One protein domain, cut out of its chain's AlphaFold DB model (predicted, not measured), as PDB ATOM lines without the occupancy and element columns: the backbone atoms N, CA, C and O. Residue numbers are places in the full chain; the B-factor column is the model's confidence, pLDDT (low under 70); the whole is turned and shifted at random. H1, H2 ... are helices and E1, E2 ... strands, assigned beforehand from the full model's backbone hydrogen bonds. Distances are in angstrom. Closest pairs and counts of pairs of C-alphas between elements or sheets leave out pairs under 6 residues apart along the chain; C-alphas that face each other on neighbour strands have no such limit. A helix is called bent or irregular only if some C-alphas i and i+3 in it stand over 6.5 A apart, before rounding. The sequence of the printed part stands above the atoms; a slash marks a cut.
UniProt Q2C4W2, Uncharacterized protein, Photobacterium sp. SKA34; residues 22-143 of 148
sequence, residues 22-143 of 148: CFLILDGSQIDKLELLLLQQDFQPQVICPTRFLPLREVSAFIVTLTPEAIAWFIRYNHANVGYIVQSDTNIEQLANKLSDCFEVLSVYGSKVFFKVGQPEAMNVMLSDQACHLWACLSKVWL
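This is residues 22 to 143 of the 148 residues of an uncharacterized protein of Photobacterium sp. SKA34 (UniProt Q2C4W2). A strongly twisted sheet of five strands makes the core, with helices H4 and H5 over one face, helices H1, H2 and H3 grazing the sheet, and a small hairpin of E5 and E6 lying away from it toward one end of the longest axis. The short helix H6 lies between H5 and the edge strand E7 along the chain. The printed part has 122 residues with six named helices and seven named strands, in the order E1 H1 E2 H2 E3 H3 E4 H4 E5 E6 H5 H6 E7. The large sheet has the order E2, E3, E1, E4, E7, antiparallel throughout, and the class is mixed, helices and strands. The whole is compact, with a radius of gyration of the C-alphas of 13.8 A and spans of 41 by 31 by 25 A.

E1, residues 22 to 27, is an inner strand, with E3, residues 61 to 65, and E4, residues 83 to 88, as its antiparallel neighbours. N 24 and O 64 are 2.9 A apart and N 23 and O 86 are 2.8 A apart, both within hydrogen-bond range. H1, residues 34 to 40, only grazes the sheet with residues 34 to 38. E2, residues 46 to 48, is an edge strand, antiparallel to E3, with N 48 and O 61 at 2.8 A. E1, H1 and E2 form a split strand-helix-strand unit, two strands that run the same way with E3 between them in the sheet, and its crossover is right-handed. H2, residues 51 to 59, only grazes the sheet with residues 54 to 59; H1 and H2 are close but not clearly touching, the closest C-alphas being those of Glu 35 and Glu 58 at 7.6 A. H3, residues 68 to 77, only grazes the sheet with residues 70 to 74; E3, H3 and E4 form a second split unit, with E1 between its strands, also right-handed. H4, residues 92 to 100, is on the sheet, and its closest C-alpha pair with E2 is Ala 96 and Ile 48, 5.1 A. E5, residues 104 to 106, and E6, residues 112 to 114, form an antiparallel hairpin, with N 105 and O 113 at 2.9 A; both are apart from the five strands of the large sheet. H5, residues 120 to 128, is on the same face as H4, in two layers, helices on one face of a sheet. Its height over the sheet is 10.0 A; it lies over E4 and runs along the strands, at 14 degrees to E4 on the local plane. H6, residues 133 to 136, is only just not on the sheet, with 4 pairs of C-alphas within 10 A. E7, residues 138 to 142, is the other edge strand, antiparallel to E4, with N 87 and O 140 at 2.8 A. Each O i to N i+4 pair is within hydrogen-bond range in H1, H3, H4 and H5; H2 has 0 of 5, but 4 of 6 O i to N i+3 pairs, and H6 is too short for an O i to N i+4 pair.

E1 begins at C-alpha 22, (-1.719, 12.115, -21.499), and is 16.9 A long; E4 is 16.1 A and E3 13.9 A. H3 is 14.2 A long, H4 12.0 A and H5 11.8 A. H2, 14.0 A long, is irregular: C-alphas 52 and 55 are 8.2 A apart. H4 begins at C-alpha 92, (1.517, 8.482, -29.088). E7, 11.0 A long, ends at C-alpha 142, (-8.602, 20.368, -22.155).

The two C-alphas farthest apart are those of Pro 68 and Tyr 109, 43.5 A. The printed part has no cut. No link is long; the link from E1 to H1 is short and the others are tight. The mean pLDDT of the printed part is 92.0, and no printed residue is under 70.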
ATOM      1  N   CYS A  22      -1.460  10.693 -21.339       94.50
ATOM      2  CA  CYS A  22      -1.719  12.115 -21.499       94.50
ATOM      3  C   CYS A  22      -0.708  12.703 -22.482       94.50
ATOM      4  O   CYS A  22       0.486  12.399 -22.409       94.50
ATOM      5  N   PHE A  23      -1.178  13.563 -23.378       96.50
ATOM      6  CA  PHE A  23      -0.360  14.173 -24.415       96.50
ATOM      7  C   PHE A  23      -0.595  15.676 -24.503       96.50
ATOM      8  O   PHE A  23      -1.714  16.161 -24.326       96.50
ATOM      9  N   LEU A  24       0.470  16.402 -24.821       97.12
ATOM     10  CA  LEU A  24       0.424  17.808 -25.198       97.12
ATOM     11  C   LEU A  24       0.513  17.898 -26.723       97.12
ATOM     12  O   LEU A  24       1.461  17.390 -27.324       97.12
ATOM     13  N   ILE A  25      -0.473  18.550 -27.334       97.81
ATOM     14  CA  ILE A  25      -0.513  18.824 -28.770       97.81
ATOM     15  C   ILE A  25      -0.211  20.302 -28.979       97.81
ATOM     16  O   ILE A  25      -0.801  21.152 -28.314       97.81
ATOM     17  N   LEU A  26       0.706  20.606 -29.893       97.38
ATOM     18  CA  LEU A  26       1.210  21.952 -30.157       97.38
ATOM     19  C   LEU A  26       1.124  22.280 -31.645       97.38
ATOM     20  O   LEU A  26       1.429  21.440 -32.490       97.38
ATOM     21  N   ASP A  27       0.742  23.509 -31.973       95.25
ATOM     22  CA  ASP A  27       0.633  23.984 -33.349       95.25
ATOM     23  C   ASP A  27       1.945  24.614 -33.844       95.25
ATOM     24  O   ASP A  27       2.325  25.710 -33.421       95.25
ATOM     25  N   GLY A  28       2.611  23.958 -34.799       94.00
ATOM     26  CA  GLY A  28       3.847  24.460 -35.410       94.00
ATOM     27  C   GLY A  28       3.677  25.737 -36.232       94.00
ATOM     28  O   GLY A  28       4.649  26.446 -36.455       94.00
ATOM     29  N   SER A  29       2.457  26.103 -36.631       92.06
ATOM     30  CA  SER A  29       2.177  27.397 -37.265       92.06
ATOM     31  C   SER A  29       2.127  28.570 -36.279       92.06
ATOM     32  O   SER A  29       2.059  29.717 -36.719       92.06
ATOM     33  N   GLN A  30       2.113  28.305 -34.966       93.31
ATOM     34  CA  GLN A  30       2.088  29.333 -33.915       93.31
ATOM     35  C   GLN A  30       3.407  29.463 -33.151       93.31
ATOM     36  O   GLN A  30       3.597  30.442 -32.427       93.31
ATOM     37  N   ILE A  31       4.295  28.474 -33.271       93.38
ATOM     38  CA  ILE A  31       5.587  28.451 -32.588       93.38
ATOM     39  C   ILE A  31       6.681  28.239 -33.633       93.38
ATOM     40  O   ILE A  31       6.833  27.149 -34.185       93.38
ATOM     41  N   ASP A  32       7.483  29.276 -33.865       92.81
ATOM     42  CA  ASP A  32       8.611  29.201 -34.789       92.81
ATOM     43  C   ASP A  32       9.593  28.101 -34.373       92.81
ATOM     44  O   ASP A  32      10.061  28.054 -33.233       92.81
ATOM     45  N   LYS A  33       9.950  27.234 -35.329       94.06
ATOM     46  CA  LYS A  33      10.886  26.112 -35.126       94.06
ATOM     47  C   LYS A  33      10.476  25.192 -33.968       94.06
ATOM     48  O   LYS A  33      11.342  24.676 -33.258       94.06
ATOM     49  N   LEU A  34       9.171  24.970 -33.798       95.81
ATOM     50  CA  LEU A  34       8.602  24.160 -32.720       95.81
ATOM     51  C   LEU A  34       9.324  22.823 -32.517       95.81
ATOM     52  O   LEU A  34       9.741  22.519 -31.406       95.81
ATOM     53  N   GLU A  35       9.523  22.047 -33.584       95.69
ATOM     54  CA  GLU A  35      10.183  20.738 -33.500       95.69
ATOM     55  C   GLU A  35      11.564  20.822 -32.842       95.69
ATOM     56  O   GLU A  35      11.881  20.049 -31.939       95.69
ATOM     57  N   LEU A  36      12.371  21.805 -33.253       95.62
ATOM     58  CA  LEU A  36      13.703  22.020 -32.699       95.62
ATOM     59  C   LEU A  36      13.633  22.385 -31.212       95.62
ATOM     60  O   LEU A  36      14.437  21.881 -30.432       95.62
ATOM     61  N   LEU A  37      12.680  23.233 -30.816       96.12
ATOM     62  CA  LEU A  37      12.485  23.603 -29.413       96.12
ATOM     63  C   LEU A  37      12.113  22.385 -28.563       96.12
ATOM     64  O   LEU A  37      12.681  22.202 -27.491       96.12
ATOM     65  N   LEU A  38      11.211  21.529 -29.049       96.62
ATOM     66  CA  LEU A  38      10.799  20.311 -28.344       96.62
ATOM     67  C   LEU A  38      11.948  19.302 -28.228       96.62
ATOM     68  O   LEU A  38      12.151  18.722 -27.162       96.62
ATOM     69  N   LEU A  39      12.743  19.136 -29.290       96.44
ATOM     70  CA  LEU A  39      13.942  18.291 -29.274       96.44
ATOM     71  C   LEU A  39      15.000  18.806 -28.288       96.44
ATOM     72  O   LEU A  39      15.619  18.011 -27.590       96.44
ATOM     73  N   GLN A  40      15.184  20.124 -28.175       96.50
ATOM     74  CA  GLN A  40      16.104  20.727 -27.199       96.50
ATOM     75  C   GLN A  40      15.685  20.500 -25.740       96.50
ATOM     76  O   GLN A  40      16.529  20.600 -24.853       96.50
ATOM     77  N   GLN A  41      14.400  20.241 -25.485       95.19
ATOM     78  CA  GLN A  41      13.888  19.886 -24.157       95.19
ATOM     79  C   GLN A  41      13.841  18.367 -23.913       95.19
ATOM     80  O   GLN A  41      13.393  17.955 -22.849       95.19
ATOM     81  N   ASP A  42      14.285  17.547 -24.873       94.94
ATOM     82  CA  ASP A  42      14.217  16.077 -24.828       94.94
ATOM     83  C   ASP A  42      12.782  15.512 -24.738       94.94
ATOM     84  O   ASP A  42      12.525  14.467 -24.147       94.94
ATOM     85  N   PHE A  43      11.806  16.196 -25.349       95.12
ATOM     86  CA  PHE A  43      10.394  15.777 -25.314       95.12
ATOM     87  C   PHE A  43      10.004  14.730 -26.369       95.12
ATOM     88  O   PHE A  43       8.843  14.330 -26.420       95.12
ATOM     89  N   GLN A  44      10.944  14.297 -27.217       95.38
ATOM     90  CA  GLN A  44      10.743  13.269 -28.255       95.38
ATOM     91  C   GLN A  44       9.455  13.472 -29.093       95.38
ATOM     92  O   GLN A  44       8.582  12.600 -29.120       95.38
ATOM     93  N   PRO A  45       9.296  14.627 -29.771       96.56
ATOM     94  CA  PRO A  45       8.057  14.976 -30.458       96.56
ATOM     95  C   PRO A  45       7.755  14.066 -31.651       96.56
ATOM     96  O   PRO A  45       8.635  13.745 -32.449       96.56
ATOM     97  N   GLN A  46       6.477  13.729 -31.819       96.19
ATOM     98  CA  GLN A  46       5.952  13.095 -33.024       96.19
ATOM     99  C   GLN A  46       5.192  14.129 -33.854       96.19
ATOM    100  O   GLN A  46       4.445  14.945 -33.318       96.19
ATOM    101  N   VAL A  47       5.386  14.113 -35.173       95.19
ATOM    102  CA  VAL A  47       4.656  15.013 -36.074       95.19
ATOM    103  C   VAL A  47       3.238  14.487 -36.309       95.19
ATOM    104  O   VAL A  47       3.041  13.297 -36.546       95.19
ATOM    105  N   ILE A  48       2.254  15.380 -36.308       94.94
ATOM    106  CA  ILE A  48       0.894  15.119 -36.786       94.94
ATOM    107  C   ILE A  48       0.817  15.635 -38.226       94.94
ATOM    108  O   ILE A  48       0.409  16.769 -38.495       94.94
ATOM    109  N   CYS A  49       1.305  14.825 -39.162       90.88
ATOM    110  CA  CYS A  49       1.317  15.152 -40.581       90.88
ATOM    111  C   CYS A  49       1.369  13.866 -41.418       90.88
ATOM    112  O   CYS A  49       2.298  13.070 -41.245       90.88
ATOM    113  N   PRO A  50       0.438  13.653 -42.366       86.38
ATOM    114  CA  PRO A  50       0.540  12.548 -43.311       86.38
ATOM    115  C   PRO A  50       1.843  12.604 -44.113       86.38
ATOM    116  O   PRO A  50       2.228  13.667 -44.599       86.38
ATOM    117  N   THR A  51       2.463  11.453 -44.385       85.31
ATOM    118  CA  THR A  51       3.736  11.357 -45.131       85.31
ATOM    119  C   THR A  51       3.716  12.097 -46.476       85.31
ATOM    120  O   THR A  51       4.706  12.699 -46.886       85.31
ATOM    121  N   ARG A  52       2.565  12.111 -47.163       85.69
ATOM    122  CA  ARG A  52       2.385  12.829 -48.441       85.69
ATOM    123  C   ARG A  52       2.520  14.356 -48.328       85.69
ATOM    124  O   ARG A  52       2.686  15.020 -49.345       85.69
ATOM    125  N   PHE A  53       2.452  14.899 -47.116       85.62
ATOM    126  CA  PHE A  53       2.539  16.325 -46.808       85.62
ATOM    127  C   PHE A  53       3.765  16.679 -45.963       85.62
ATOM    128  O   PHE A  53       3.815  17.771 -45.407       85.62
ATOM    129  N   LEU A  54       4.798  15.828 -45.932       83.31
ATOM    130  CA  LEU A  54       6.068  16.132 -45.257       83.31
ATOM    131  C   LEU A  54       6.684  17.504 -45.598       83.31
ATOM    132  O   LEU A  54       7.272  18.093 -44.693       83.31
ATOM    133  N   PRO A  55       6.534  18.080 -46.812       86.94
ATOM    134  CA  PRO A  55       6.969  19.457 -47.064       86.94
ATOM    135  C   PRO A  55       6.317  20.519 -46.158       86.94
ATOM    136  O   PRO A  55       6.846  21.616 -46.038       86.94
ATOM    137  N   LEU A  56       5.185  20.211 -45.513       86.31
ATOM    138  CA  LEU A  56       4.481  21.072 -44.555       86.31
ATOM    139  C   LEU A  56       4.850  20.774 -43.093       86.31
ATOM    140  O   LEU A  56       4.234  21.337 -42.186       86.31
ATOM    141  N   ARG A  57       5.834  19.900 -42.837       89.69
ATOM    142  CA  ARG A  57       6.247  19.498 -41.481       89.69
ATOM    143  C   ARG A  57       6.554  20.695 -40.584       89.69
ATOM    144  O   ARG A  57       6.129  20.700 -39.437       89.69
ATOM    145  N   GLU A  58       7.234  21.711 -41.113       88.81
ATOM    146  CA  GLU A  58       7.663  22.888 -40.341       88.81
ATOM    147  C   GLU A  58       6.501  23.646 -39.687       88.81
ATOM    148  O   GLU A  58       6.674  24.223 -38.620       88.81
ATOM    149  N   VAL A  59       5.318  23.617 -40.306       89.88
ATOM    150  CA  VAL A  59       4.102  24.287 -39.816       89.88
ATOM    151  C   VAL A  59       3.044  23.299 -39.322       89.88
ATOM    152  O   VAL A  59       1.906  23.686 -39.058       89.88
ATOM    153  N   SER A  60       3.391  22.014 -39.238       93.06
ATOM    154  CA  SER A  60       2.488  20.957 -38.781       93.06
ATOM    155  C   SER A  60       2.368  20.953 -37.259       93.06
ATOM    156  O   SER A  60       3.206  21.499 -36.542       93.06
ATOM    157  N   ALA A  61       1.313  20.319 -36.753       95.75
ATOM    158  CA  ALA A  61       1.183  20.096 -35.322       95.75
ATOM    159  C   ALA A  61       2.147  18.993 -34.856       95.75
ATOM    160  O   ALA A  61       2.497  18.091 -35.621       95.75
ATOM    161  N   PHE A  62       2.553  19.060 -33.593       97.25
ATOM    162  CA  PHE A  62       3.371  18.051 -32.929       97.25
ATOM    163  C   PHE A  62       2.667  17.558 -31.674       97.25
ATOM    164  O   PHE A  62       1.941  18.308 -31.024       97.25
ATOM    165  N   ILE A  63       2.905  16.300 -31.331       98.06
ATOM    166  CA  ILE A  63       2.430  15.664 -30.109       98.06
ATOM    167  C   ILE A  63       3.625  15.181 -29.290       98.06
ATOM    168  O   ILE A  63       4.582  14.630 -29.835       98.06
ATOM    169  N   VAL A  64       3.571  15.413 -27.980       97.44
ATOM    170  CA  VAL A  64       4.553  14.932 -26.996       97.44
ATOM    171  C   VAL A  64       3.826  14.297 -25.816       97.44
ATOM    172  O   VAL A  64       2.688  14.659 -25.506       97.44
ATOM    173  N   THR A  65       4.486  13.372 -25.125       95.69
ATOM    174  CA  THR A  65       3.996  12.845 -23.845       95.69
ATOM    175  C   THR A  65       3.904  13.971 -22.817       95.69
ATOM    176  O   THR A  65       4.808  14.799 -22.699       95.69
ATOM    177  N   LEU A  66       2.810  14.006 -22.061       94.50
ATOM    178  CA  LEU A  66       2.574  15.018 -21.039       94.50
ATOM    179  C   LEU A  66       3.358  14.689 -19.758       94.50
ATOM    180  O   LEU A  66       2.825  14.116 -18.811       94.50
ATOM    181  N   THR A  67       4.638  15.052 -19.734       92.88
ATOM    182  CA  THR A  67       5.483  14.981 -18.533       92.88
ATOM    183  C   THR A  67       5.350  16.251 -17.679       92.88
ATOM    184  O   THR A  67       4.901  17.290 -18.183       92.88
ATOM    185  N   PRO A  68       5.766  16.231 -16.396       91.44
ATOM    186  CA  PRO A  68       5.835  17.443 -15.577       91.44
ATOM    187  C   PRO A  68       6.655  18.566 -16.230       91.44
ATOM    188  O   PRO A  68       6.276  19.738 -16.168       91.44
ATOM    189  N   GLU A  69       7.749  18.219 -16.908       93.88
ATOM    190  CA  GLU A  69       8.613  19.157 -17.624       93.88
ATOM    191  C   GLU A  69       7.900  19.771 -18.832       93.88
ATOM    192  O   GLU A  69       8.001  20.984 -19.042       93.88
ATOM    193  N   ALA A  70       7.141  18.967 -19.588       94.62
ATOM    194  CA  ALA A  70       6.351  19.431 -20.726       94.62
ATOM    195  C   ALA A  70       5.231  20.383 -20.284       94.62
ATOM    196  O   ALA A  70       5.072  21.458 -20.867       94.62
ATOM    197  N   ILE A  71       4.513  20.051 -19.203       93.00
ATOM    198  CA  ILE A  71       3.498  20.936 -18.605       93.00
ATOM    199  C   ILE A  71       4.142  22.247 -18.151       93.00
ATOM    200  O   ILE A  71       3.658  23.328 -18.486       93.00
ATOM    201  N   ALA A  72       5.250  22.176 -17.410       93.81
ATOM    202  CA  ALA A  72       5.933  23.366 -16.918       93.81
ATOM    203  C   ALA A  72       6.441  24.245 -18.071       93.81
ATOM    204  O   ALA A  72       6.338  25.470 -18.001       93.81
ATOM    205  N   TRP A  73       6.969  23.643 -19.139       95.38
ATOM    206  CA  TRP A  73       7.377  24.357 -20.348       95.38
ATOM    207  C   TRP A  73       6.192  25.062 -21.014       95.38
ATOM    208  O   TRP A  73       6.278  26.253 -21.311       95.38
ATOM    209  N   PHE A  74       5.066  24.368 -21.163       94.50
ATOM    210  CA  PHE A  74       3.858  24.905 -21.780       94.50
ATOM    211  C   PHE A  74       3.243  26.058 -20.966       94.50
ATOM    212  O   PHE A  74       2.919  27.111 -21.520       94.50
ATOM    213  N   ILE A  75       3.193  25.927 -19.636       94.06
ATOM    214  CA  ILE A  75       2.772  27.007 -18.728       94.06
ATOM    215  C   ILE A  75       3.710  28.213 -18.837       94.06
ATOM    216  O   ILE A  75       3.236  29.347 -18.863       94.06
ATOM    217  N   ARG A  76       5.033  27.998 -18.923       93.62
ATOM    218  CA  ARG A  76       6.005  29.091 -19.110       93.62
ATOM    219  C   ARG A  76       5.839  29.793 -20.457       93.62
ATOM    220  O   ARG A  76       6.021  31.006 -20.504       93.62
ATOM    221  N   TYR A  77       5.490  29.061 -21.519       92.38
ATOM    222  CA  TYR A  77       5.195  29.652 -22.828       92.38
ATOM    223  C   TYR A  77       3.966  30.577 -22.764       92.38
ATOM    224  O   TYR A  77       3.954  31.637 -23.385       92.38
ATOM    225  N   ASN A  78       2.968  30.218 -21.945       90.38
ATOM    226  CA  ASN A  78       1.840  31.066 -21.541       90.38
ATOM    227  C   ASN A  78       1.046  31.686 -22.705       90.38
ATOM    228  O   ASN A  78       0.722  32.877 -22.690       90.38
ATOM    229  N   HIS A  79       0.717  30.876 -23.710       90.75
ATOM    230  CA  HIS A  79      -0.076  31.324 -24.848       90.75
ATOM    231  C   HIS A  79      -1.183  30.314 -25.167       90.75
ATOM    232  O   HIS A  79      -0.894  29.167 -25.478       90.75
ATOM    233  N   ALA A  80      -2.448  30.728 -25.097       87.06
ATOM    234  CA  ALA A  80      -3.603  29.842 -25.237       87.06
ATOM    235  C   ALA A  80      -3.681  29.183 -26.624       87.06
ATOM    236  O   ALA A  80      -3.864  27.980 -26.718       87.06
ATOM    237  N   ASN A  81      -3.441  29.930 -27.705       88.88
ATOM    238  CA  ASN A  81      -3.675  29.427 -29.068       88.88
ATOM    239  C   ASN A  81      -2.611  28.447 -29.601       88.88
ATOM    240  O   ASN A  81      -2.657  28.092 -30.777       88.88
ATOM    241  N   VAL A  82      -1.611  28.068 -28.801       92.94
ATOM    242  CA  VAL A  82      -0.473  27.277 -29.309       92.94
ATOM    243  C   VAL A  82      -0.620  25.782 -29.113       92.94
ATOM    244  O   VAL A  82       0.203  25.035 -29.633       92.94
ATOM    245  N   GLY A  83      -1.629  25.340 -28.369       95.44
ATOM    246  CA  GLY A  83      -1.824  23.926 -28.122       95.44
ATOM    247  C   GLY A  83      -2.816  23.621 -27.019       95.44
ATOM    248  O   GLY A  83      -3.413  24.514 -26.418       95.44
ATOM    249  N   TYR A  84      -3.000  22.334 -26.775       96.31
ATOM    250  CA  TYR A  84      -4.004  21.799 -25.867       96.31
ATOM    251  C   TYR A  84      -3.586  20.421 -25.355       96.31
ATOM    252  O   TYR A  84      -2.629  19.820 -25.850       96.31
ATOM    253  N   ILE A  85      -4.291  19.925 -24.340       96.31
ATOM    254  CA  ILE A  85      -3.954  18.665 -23.671       96.31
ATOM    255  C   ILE A  85      -5.051  17.644 -23.937       96.31
ATOM    256  O   ILE A  85      -6.241  17.962 -23.878       96.31
ATOM    257  N   VAL A  86      -4.646  16.408 -24.203       95.56
ATOM    258  CA  VAL A  86      -5.547  15.274 -24.406       95.56
ATOM    259  C   VAL A  86      -5.152  14.097 -23.532       95.56
ATOM    260  O   VAL A  86      -3.984  13.915 -23.197       95.56
ATOM    261  N   GLN A  87      -6.138  13.275 -23.212       94.50
ATOM    262  CA  GLN A  87      -5.983  11.966 -22.605       94.50
ATOM    263  C   GLN A  87      -6.559  10.917 -23.552       94.50
ATOM    264  O   GLN A  87      -7.637  11.112 -24.123       94.50
ATOM    265  N   SER A  88      -5.826   9.826 -23.737       93.44
ATOM    266  CA  SER A  88      -6.133   8.764 -24.688       93.44
ATOM    267  C   SER A  88      -5.709   7.407 -24.129       93.44
ATOM    268  O   SER A  88      -4.756   7.307 -23.360       93.44
ATOM    269  N   ASP A  89      -6.417   6.361 -24.528       90.69
ATOM    270  CA  ASP A  89      -6.049   4.956 -24.325       90.69
ATOM    271  C   ASP A  89      -5.061   4.442 -25.391       90.69
ATOM    272  O   ASP A  89      -4.484   3.364 -25.256       90.69
ATOM    273  N   THR A  90      -4.838   5.218 -26.453       91.88
ATOM    274  CA  THR A  90      -3.893   4.889 -27.522       91.88
ATOM    275  C   THR A  90      -2.504   5.450 -27.239       91.88
ATOM    276  O   THR A  90      -2.339   6.473 -26.571       91.88
ATOM    277  N   ASN A  91      -1.476   4.785 -27.769       93.06
ATOM    278  CA  ASN A  91      -0.112   5.299 -27.667       93.06
ATOM    279  C   ASN A  91       0.107   6.517 -28.587       93.06
ATOM    280  O   ASN A  91      -0.689   6.803 -29.484       93.06
ATOM    281  N   ILE A  92       1.223   7.225 -28.384       95.06
ATOM    282  CA  ILE A  92       1.517   8.482 -29.088       95.06
ATOM    283  C   ILE A  92       1.536   8.337 -30.616       95.06
ATOM    284  O   ILE A  92       1.012   9.200 -31.315       95.06
ATOM    285  N   GLU A  93       2.097   7.246 -31.145       94.56
ATOM    286  CA  GLU A  93       2.193   7.007 -32.589       94.56
ATOM    287  C   GLU A  93       0.812   6.747 -33.196       94.56
ATOM    288  O   GLU A  93       0.468   7.283 -34.252       94.56
ATOM    289  N   GLN A  94      -0.008   5.947 -32.514       94.19
ATOM    290  CA  GLN A  94      -1.382   5.667 -32.921       94.19
ATOM    291  C   GLN A  94      -2.222   6.942 -32.932       94.19
ATOM    292  O   GLN A  94      -2.921   7.199 -33.916       94.19
ATOM    293  N   LEU A  95      -2.117   7.765 -31.886       95.31
ATOM    294  CA  LEU A  95      -2.855   9.018 -31.805       95.31
ATOM    295  C   LEU A  95      -2.378  10.030 -32.854       95.31
ATOM    296  O   LEU A  95      -3.209  10.640 -33.527       95.31
ATOM    297  N   ALA A  96      -1.064  10.166 -33.065       95.06
ATOM    298  CA  ALA A  96      -0.502  11.030 -34.105       95.06
ATOM    299  C   ALA A  96      -1.016  10.650 -35.501       95.06
ATOM    300  O   ALA A  96      -1.402  11.519 -36.288       95.06
ATOM    301  N   ASN A  97      -1.078   9.348 -35.794       93.06
ATOM    302  CA  ASN A  97      -1.621   8.836 -37.048       93.06
ATOM    303  C   ASN A  97      -3.121   9.131 -37.179       93.06
ATOM    304  O   ASN A  97      -3.545   9.664 -38.202       93.06
ATOM    305  N   LYS A  98      -3.918   8.878 -36.131       92.88
ATOM    306  CA  LYS A  98      -5.360   9.182 -36.130       92.88
ATOM    307  C   LYS A  98      -5.652  10.660 -36.348       92.88
ATOM    308  O   LYS A  98      -6.536  11.006 -37.123       92.88
ATOM    309  N   LEU A  99      -4.888  11.532 -35.707       93.88
ATOM    310  CA  LEU A  99      -5.003  12.975 -35.885       93.88
ATOM    311  C   LEU A  99      -4.547  13.422 -37.284       93.88
ATOM    312  O   LEU A  99      -5.115  14.352 -37.855       93.88
ATOM    313  N   SER A 100      -3.568  12.732 -37.871       92.19
ATOM    314  CA  SER A 100      -3.117  12.981 -39.244       92.19
ATOM    315  C   SER A 100      -4.183  12.628 -40.289       92.19
ATOM    316  O   SER A 100      -4.215  13.246 -41.354       92.19
ATOM    317  N   ASP A 101      -5.103  11.704 -39.998       88.75
ATOM    318  CA  ASP A 101      -6.232  11.406 -40.892       88.75
ATOM    319  C   ASP A 101      -7.187  12.606 -41.041       88.75
ATOM    320  O   ASP A 101      -7.855  12.745 -42.065       88.75
ATOM    321  N   CYS A 102      -7.200  13.525 -40.071       86.50
ATOM    322  CA  CYS A 102      -8.021  14.738 -40.093       86.50
ATOM    323  C   CYS A 102      -7.388  15.902 -40.881       86.50
ATOM    324  O   CYS A 102      -7.976  16.975 -40.947       86.50
ATOM    325  N   PHE A 103      -6.198  15.723 -41.464       82.69
ATOM    326  CA  PHE A 103      -5.371  16.811 -42.004       82.69
ATOM    327  C   PHE A 103      -5.961  17.528 -43.232       82.69
ATOM    328  O   PHE A 103      -5.675  18.704 -43.445       82.69
ATOM    329  N   GLU A 104      -6.772  16.857 -44.052       85.69
ATOM    330  CA  GLU A 104      -7.356  17.424 -45.277       85.69
ATOM    331  C   GLU A 104      -8.882  17.453 -45.171       85.69
ATOM    332  O   GLU A 104      -9.512  16.424 -44.938       85.69
ATOM    333  N   VAL A 105      -9.481  18.625 -45.381       84.38
ATOM    334  CA  VAL A 105     -10.936  18.816 -45.350       84.38
ATOM    335  C   VAL A 105     -11.420  19.548 -46.598       84.38
ATOM    336  O   VAL A 105     -10.676  20.290 -47.246       84.38
ATOM    337  N   LEU A 106     -12.685  19.328 -46.953       85.12
ATOM    338  CA  LEU A 106     -13.344  20.042 -48.041       85.12
ATOM    339  C   LEU A 106     -13.942  21.342 -47.509       85.12
ATOM    340  O   LEU A 106     -14.708  21.341 -46.547       85.12
ATOM    341  N   SER A 107     -13.603  22.454 -48.151       81.88
ATOM    342  CA  SER A 107     -14.251  23.732 -47.883       81.88
ATOM    343  C   SER A 107     -15.660  23.761 -48.479       81.88
ATOM    344  O   SER A 107     -15.986  23.019 -49.409       81.88
ATOM    345  N   VAL A 108     -16.476  24.706 -48.010       81.31
ATOM    346  CA  VAL A 108     -17.808  24.994 -48.578       81.31
ATOM    347  C   VAL A 108     -17.766  25.415 -50.054       81.31
ATOM    348  O   VAL A 108     -18.793  25.412 -50.723       81.31
ATOM    349  N   TYR A 109     -16.583  25.750 -50.574       86.81
ATOM    350  CA  TYR A 109     -16.350  26.119 -51.970       86.81
ATOM    351  C   TYR A 109     -15.814  24.949 -52.814       86.81
ATOM    352  O   TYR A 109     -15.408  25.150 -53.956       86.81
ATOM    353  N   GLY A 110     -15.767  23.732 -52.259       82.62
ATOM    354  CA  GLY A 110     -15.262  22.535 -52.940       82.62
ATOM    355  C   GLY A 110     -13.736  22.463 -53.052       82.62
ATOM    356  O   GLY A 110     -13.209  21.550 -53.685       82.62
ATOM    357  N   SER A 111     -13.006  23.400 -52.437       86.12
ATOM    358  CA  SER A 111     -11.544  23.368 -52.393       86.12
ATOM    359  C   SER A 111     -11.049  22.468 -51.262       86.12
ATOM    360  O   SER A 111     -11.622  22.449 -50.173       86.12
ATOM    361  N   LYS A 112      -9.942  21.761 -51.491       85.19
ATOM    362  CA  LYS A 112      -9.224  21.044 -50.432       85.19
ATOM    363  C   LYS A 112      -8.412  22.038 -49.609       85.19
ATOM    364  O   LYS A 112      -7.655  22.823 -50.178       85.19
ATOM    365  N   VAL A 113      -8.582  22.013 -48.294       86.25
ATOM    366  CA  VAL A 113      -7.837  22.853 -47.348       86.25
ATOM    367  C   VAL A 113      -7.281  22.004 -46.212       86.25
ATOM    368  O   VAL A 113      -7.776  20.909 -45.944       86.25
ATOM    369  N   PHE A 114      -6.242  22.508 -45.552       87.62
ATOM    370  CA  PHE A 114      -5.629  21.820 -44.423       87.62
ATOM    371  C   PHE A 114      -6.322  22.199 -43.122       87.62
ATOM    372  O   PHE A 114      -6.444  23.383 -42.794       87.62
ATOM    373  N   PHE A 115      -6.771  21.192 -42.383       88.94
ATOM    374  CA  PHE A 115      -7.325  21.393 -41.056       88.94
ATOM    375  C   PHE A 115      -6.190  21.547 -40.047       88.94
ATOM    376  O   PHE A 115      -5.278  20.722 -39.967       88.94
ATOM    377  N   LYS A 116      -6.240  22.625 -39.265       89.19
ATOM    378  CA  LYS A 116      -5.213  22.925 -38.269       89.19
ATOM    379  C   LYS A 116      -5.481  22.159 -36.981       89.19
ATOM    380  O   LYS A 116      -6.000  22.721 -36.025       89.19
ATOM    381  N   VAL A 117      -5.109  20.883 -36.963       92.56
ATOM    382  CA  VAL A 117      -5.321  19.991 -35.810       92.56
ATOM    383  C   VAL A 117      -4.744  20.567 -34.512       92.56
ATOM    384  O   VAL A 117      -5.364  20.422 -33.471       92.56
ATOM    385  N   GLY A 118      -3.601  21.259 -34.570       93.75
ATOM    386  CA  GLY A 118      -2.968  21.865 -33.395       93.75
ATOM    387  C   GLY A 118      -3.684  23.097 -32.824       93.75
ATOM    388  O   GLY A 118      -3.393  23.473 -31.691       93.75
ATOM    389  N   GLN A 119      -4.607  23.725 -33.566       93.25
ATOM    390  CA  GLN A 119      -5.332  24.910 -33.095       93.25
ATOM    391  C   GLN A 119      -6.426  24.513 -32.090       93.25
ATOM    392  O   GLN A 119      -7.370  23.816 -32.484       93.25
ATOM    393  N   PRO A 120      -6.393  25.025 -30.845       93.44
ATOM    394  CA  PRO A 120      -7.414  24.719 -29.844       93.44
ATOM    395  C   PRO A 120      -8.837  25.046 -30.303       93.44
ATOM    396  O   PRO A 120      -9.749  24.251 -30.114       93.44
ATOM    397  N   GLU A 121      -9.047  26.179 -30.966       91.31
ATOM    398  CA  GLU A 121     -10.363  26.602 -31.449       91.31
ATOM    399  C   GLU A 121     -10.902  25.692 -32.552       91.31
ATOM    400  O   GLU A 121     -12.093  25.386 -32.569       91.31
ATOM    401  N   ALA A 122     -10.036  25.241 -33.463       90.44
ATOM    402  CA  ALA A 122     -10.433  24.311 -34.514       90.44
ATOM    403  C   ALA A 122     -10.827  22.958 -33.908       90.44
ATOM    404  O   ALA A 122     -11.855  22.385 -34.271       90.44
ATOM    405  N   MET A 123     -10.041  22.487 -32.938       93.56
ATOM    406  CA  MET A 123     -10.312  21.244 -32.228       93.56
ATOM    407  C   MET A 123     -11.568  21.339 -31.352       93.56
ATOM    408  O   MET A 123     -12.340  20.390 -31.304       93.56
ATOM    409  N   ASN A 124     -11.842  22.493 -30.739       92.56
ATOM    410  CA  ASN A 124     -13.078  22.730 -29.992       92.56
ATOM    411  C   ASN A 124     -14.316  22.578 -30.871       92.56
ATOM    412  O   ASN A 124     -15.250  21.871 -30.507       92.56
ATOM    413  N   VAL A 125     -14.304  23.184 -32.062       90.31
ATOM    414  CA  VAL A 125     -15.409  23.026 -33.018       90.31
ATOM    415  C   VAL A 125     -15.579  21.552 -33.394       90.31
ATOM    416  O   VAL A 125     -16.695  21.044 -33.367       90.31
ATOM    417  N   MET A 126     -14.486  20.846 -33.681       90.50
ATOM    418  CA  MET A 126     -14.535  19.436 -34.068       90.50
ATOM    419  C   MET A 126     -15.040  18.512 -32.949       90.50
ATOM    420  O   MET A 126     -15.835  17.615 -33.212       90.50
ATOM    421  N   LEU A 127     -14.589  18.718 -31.711       92.62
ATOM    422  CA  LEU A 127     -14.940  17.879 -30.561       92.62
ATOM    423  C   LEU A 127     -16.253  18.289 -29.888       92.62
ATOM    424  O   LEU A 127     -16.787  17.517 -29.091       92.62
ATOM    425  N   SER A 128     -16.799  19.465 -30.220       91.12
ATOM    426  CA  SER A 128     -18.138  19.864 -29.771       91.12
ATOM    427  C   SER A 128     -19.230  18.919 -30.291       91.12
ATOM    428  O   SER A 128     -20.258  18.747 -29.635       91.12
ATOM    429  N   ASP A 129     -18.983  18.245 -31.420       90.31
ATOM    430  CA  ASP A 129     -19.803  17.138 -31.898       90.31
ATOM    431  C   ASP A 129     -19.457  15.836 -31.153       90.31
ATOM    432  O   ASP A 129     -18.380  15.259 -31.313       90.31
ATOM    433  N   GLN A 130     -20.404  15.333 -30.360       85.25
ATOM    434  CA  GLN A 130     -20.268  14.067 -29.631       85.25
ATOM    435  C   GLN A 130     -20.208  12.843 -30.559       85.25
ATOM    436  O   GLN A 130     -19.734  11.787 -30.147       85.25
ATOM    437  N   ALA A 131     -20.660  12.963 -31.811       89.19
ATOM    438  CA  ALA A 131     -20.525  11.913 -32.820       89.19
ATOM    439  C   ALA A 131     -19.144  11.914 -33.504       89.19
ATOM    440  O   ALA A 131     -18.872  11.044 -34.338       89.19
ATOM    441  N   CYS A 132     -18.262  12.862 -33.165       89.94
ATOM    442  CA  CYS A 132     -16.919  12.934 -33.720       89.94
ATOM    443  C   CYS A 132     -16.135  11.645 -33.442       89.94
ATOM    444  O   CYS A 132     -15.953  11.232 -32.297       89.94
ATOM    445  N   HIS A 133     -15.602  11.027 -34.499       89.56
ATOM    446  CA  HIS A 133     -14.863   9.768 -34.397       89.56
ATOM    447  C   HIS A 133     -13.583   9.852 -33.555       89.56
ATOM    448  O   HIS A 133     -13.100   8.815 -33.108       89.56
ATOM    449  N   LEU A 134     -13.045  11.051 -33.302       92.00
ATOM    450  CA  LEU A 134     -11.902  11.219 -32.400       92.00
ATOM    451  C   LEU A 134     -12.240  10.827 -30.956       92.00
ATOM    452  O   LEU A 134     -11.365  10.344 -30.249       92.00
ATOM    453  N   TRP A 135     -13.503  10.928 -30.530       93.75
ATOM    454  CA  TRP A 135     -13.917  10.454 -29.203       93.75
ATOM    455  C   TRP A 135     -13.741   8.942 -29.016       93.75
ATOM    456  O   TRP A 135     -13.683   8.475 -27.887       93.75
ATOM    457  N   ALA A 136     -13.580   8.168 -30.096       91.75
ATOM    458  CA  ALA A 136     -13.276   6.743 -29.993       91.75
ATOM    459  C   ALA A 136     -11.861   6.452 -29.458       91.75
ATOM    460  O   ALA A 136     -11.608   5.323 -29.053       91.75
ATOM    461  N   CYS A 137     -10.947   7.429 -29.481       91.75
ATOM    462  CA  CYS A 137      -9.603   7.307 -28.909       91.75
ATOM    463  C   CYS A 137      -9.284   8.387 -27.867       91.75
ATOM    464  O   CYS A 137      -8.175   8.415 -27.345       91.75
ATOM    465  N   LEU A 138     -10.210   9.299 -27.562       93.44
ATOM    466  CA  LEU A 138     -10.014  10.365 -26.579       93.44
ATOM    467  C   LEU A 138     -10.938  10.140 -25.383       93.44
ATOM    468  O   LEU A 138     -12.146   9.997 -25.552       93.44
ATOM    469  N   SER A 139     -10.387  10.160 -24.172       91.94
ATOM    470  CA  SER A 139     -11.169  10.048 -22.933       91.94
ATOM    471  C   SER A 139     -11.420  11.403 -22.275       91.94
ATOM    472  O   SER A 139     -12.460  11.619 -21.653       91.94
ATOM    473  N   LYS A 140     -10.473  12.336 -22.409       92.25
ATOM    474  CA  LYS A 140     -10.549  13.681 -21.834       92.25
ATOM    475  C   LYS A 140      -9.755  14.648 -22.690       92.25
ATOM    476  O   LYS A 140      -8.695  14.310 -23.205       92.25
ATOM    477  N   VAL A 141     -10.244  15.874 -22.806       94.12
ATOM    478  CA  VAL A 141      -9.556  16.945 -23.522       94.12
ATOM    479  C   VAL A 141      -9.676  18.230 -22.714       94.12
ATOM    480  O   VAL A 141     -10.721  18.505 -22.126       94.12
ATOM    481  N   TRP A 142      -8.602  19.009 -22.673       94.12
ATOM    482  CA  TRP A 142      -8.602  20.368 -22.155       94.12
ATOM    483  C   TRP A 142      -8.147  21.306 -23.260       94.12
ATOM    484  O   TRP A 142      -7.020  21.199 -23.745       94.12
ATOM    485  N   LEU A 143      -9.038  22.211 -23.655       93.19
ATOM    486  CA  LEU A 143      -8.810  23.189 -24.708       93.19
ATOM    487  C   LEU A 143      -8.819  24.582 -24.076       93.19
ATOM    488  O   LEU A 143      -9.835  24.961 -23.497       93.19
TER     489      LEU A 143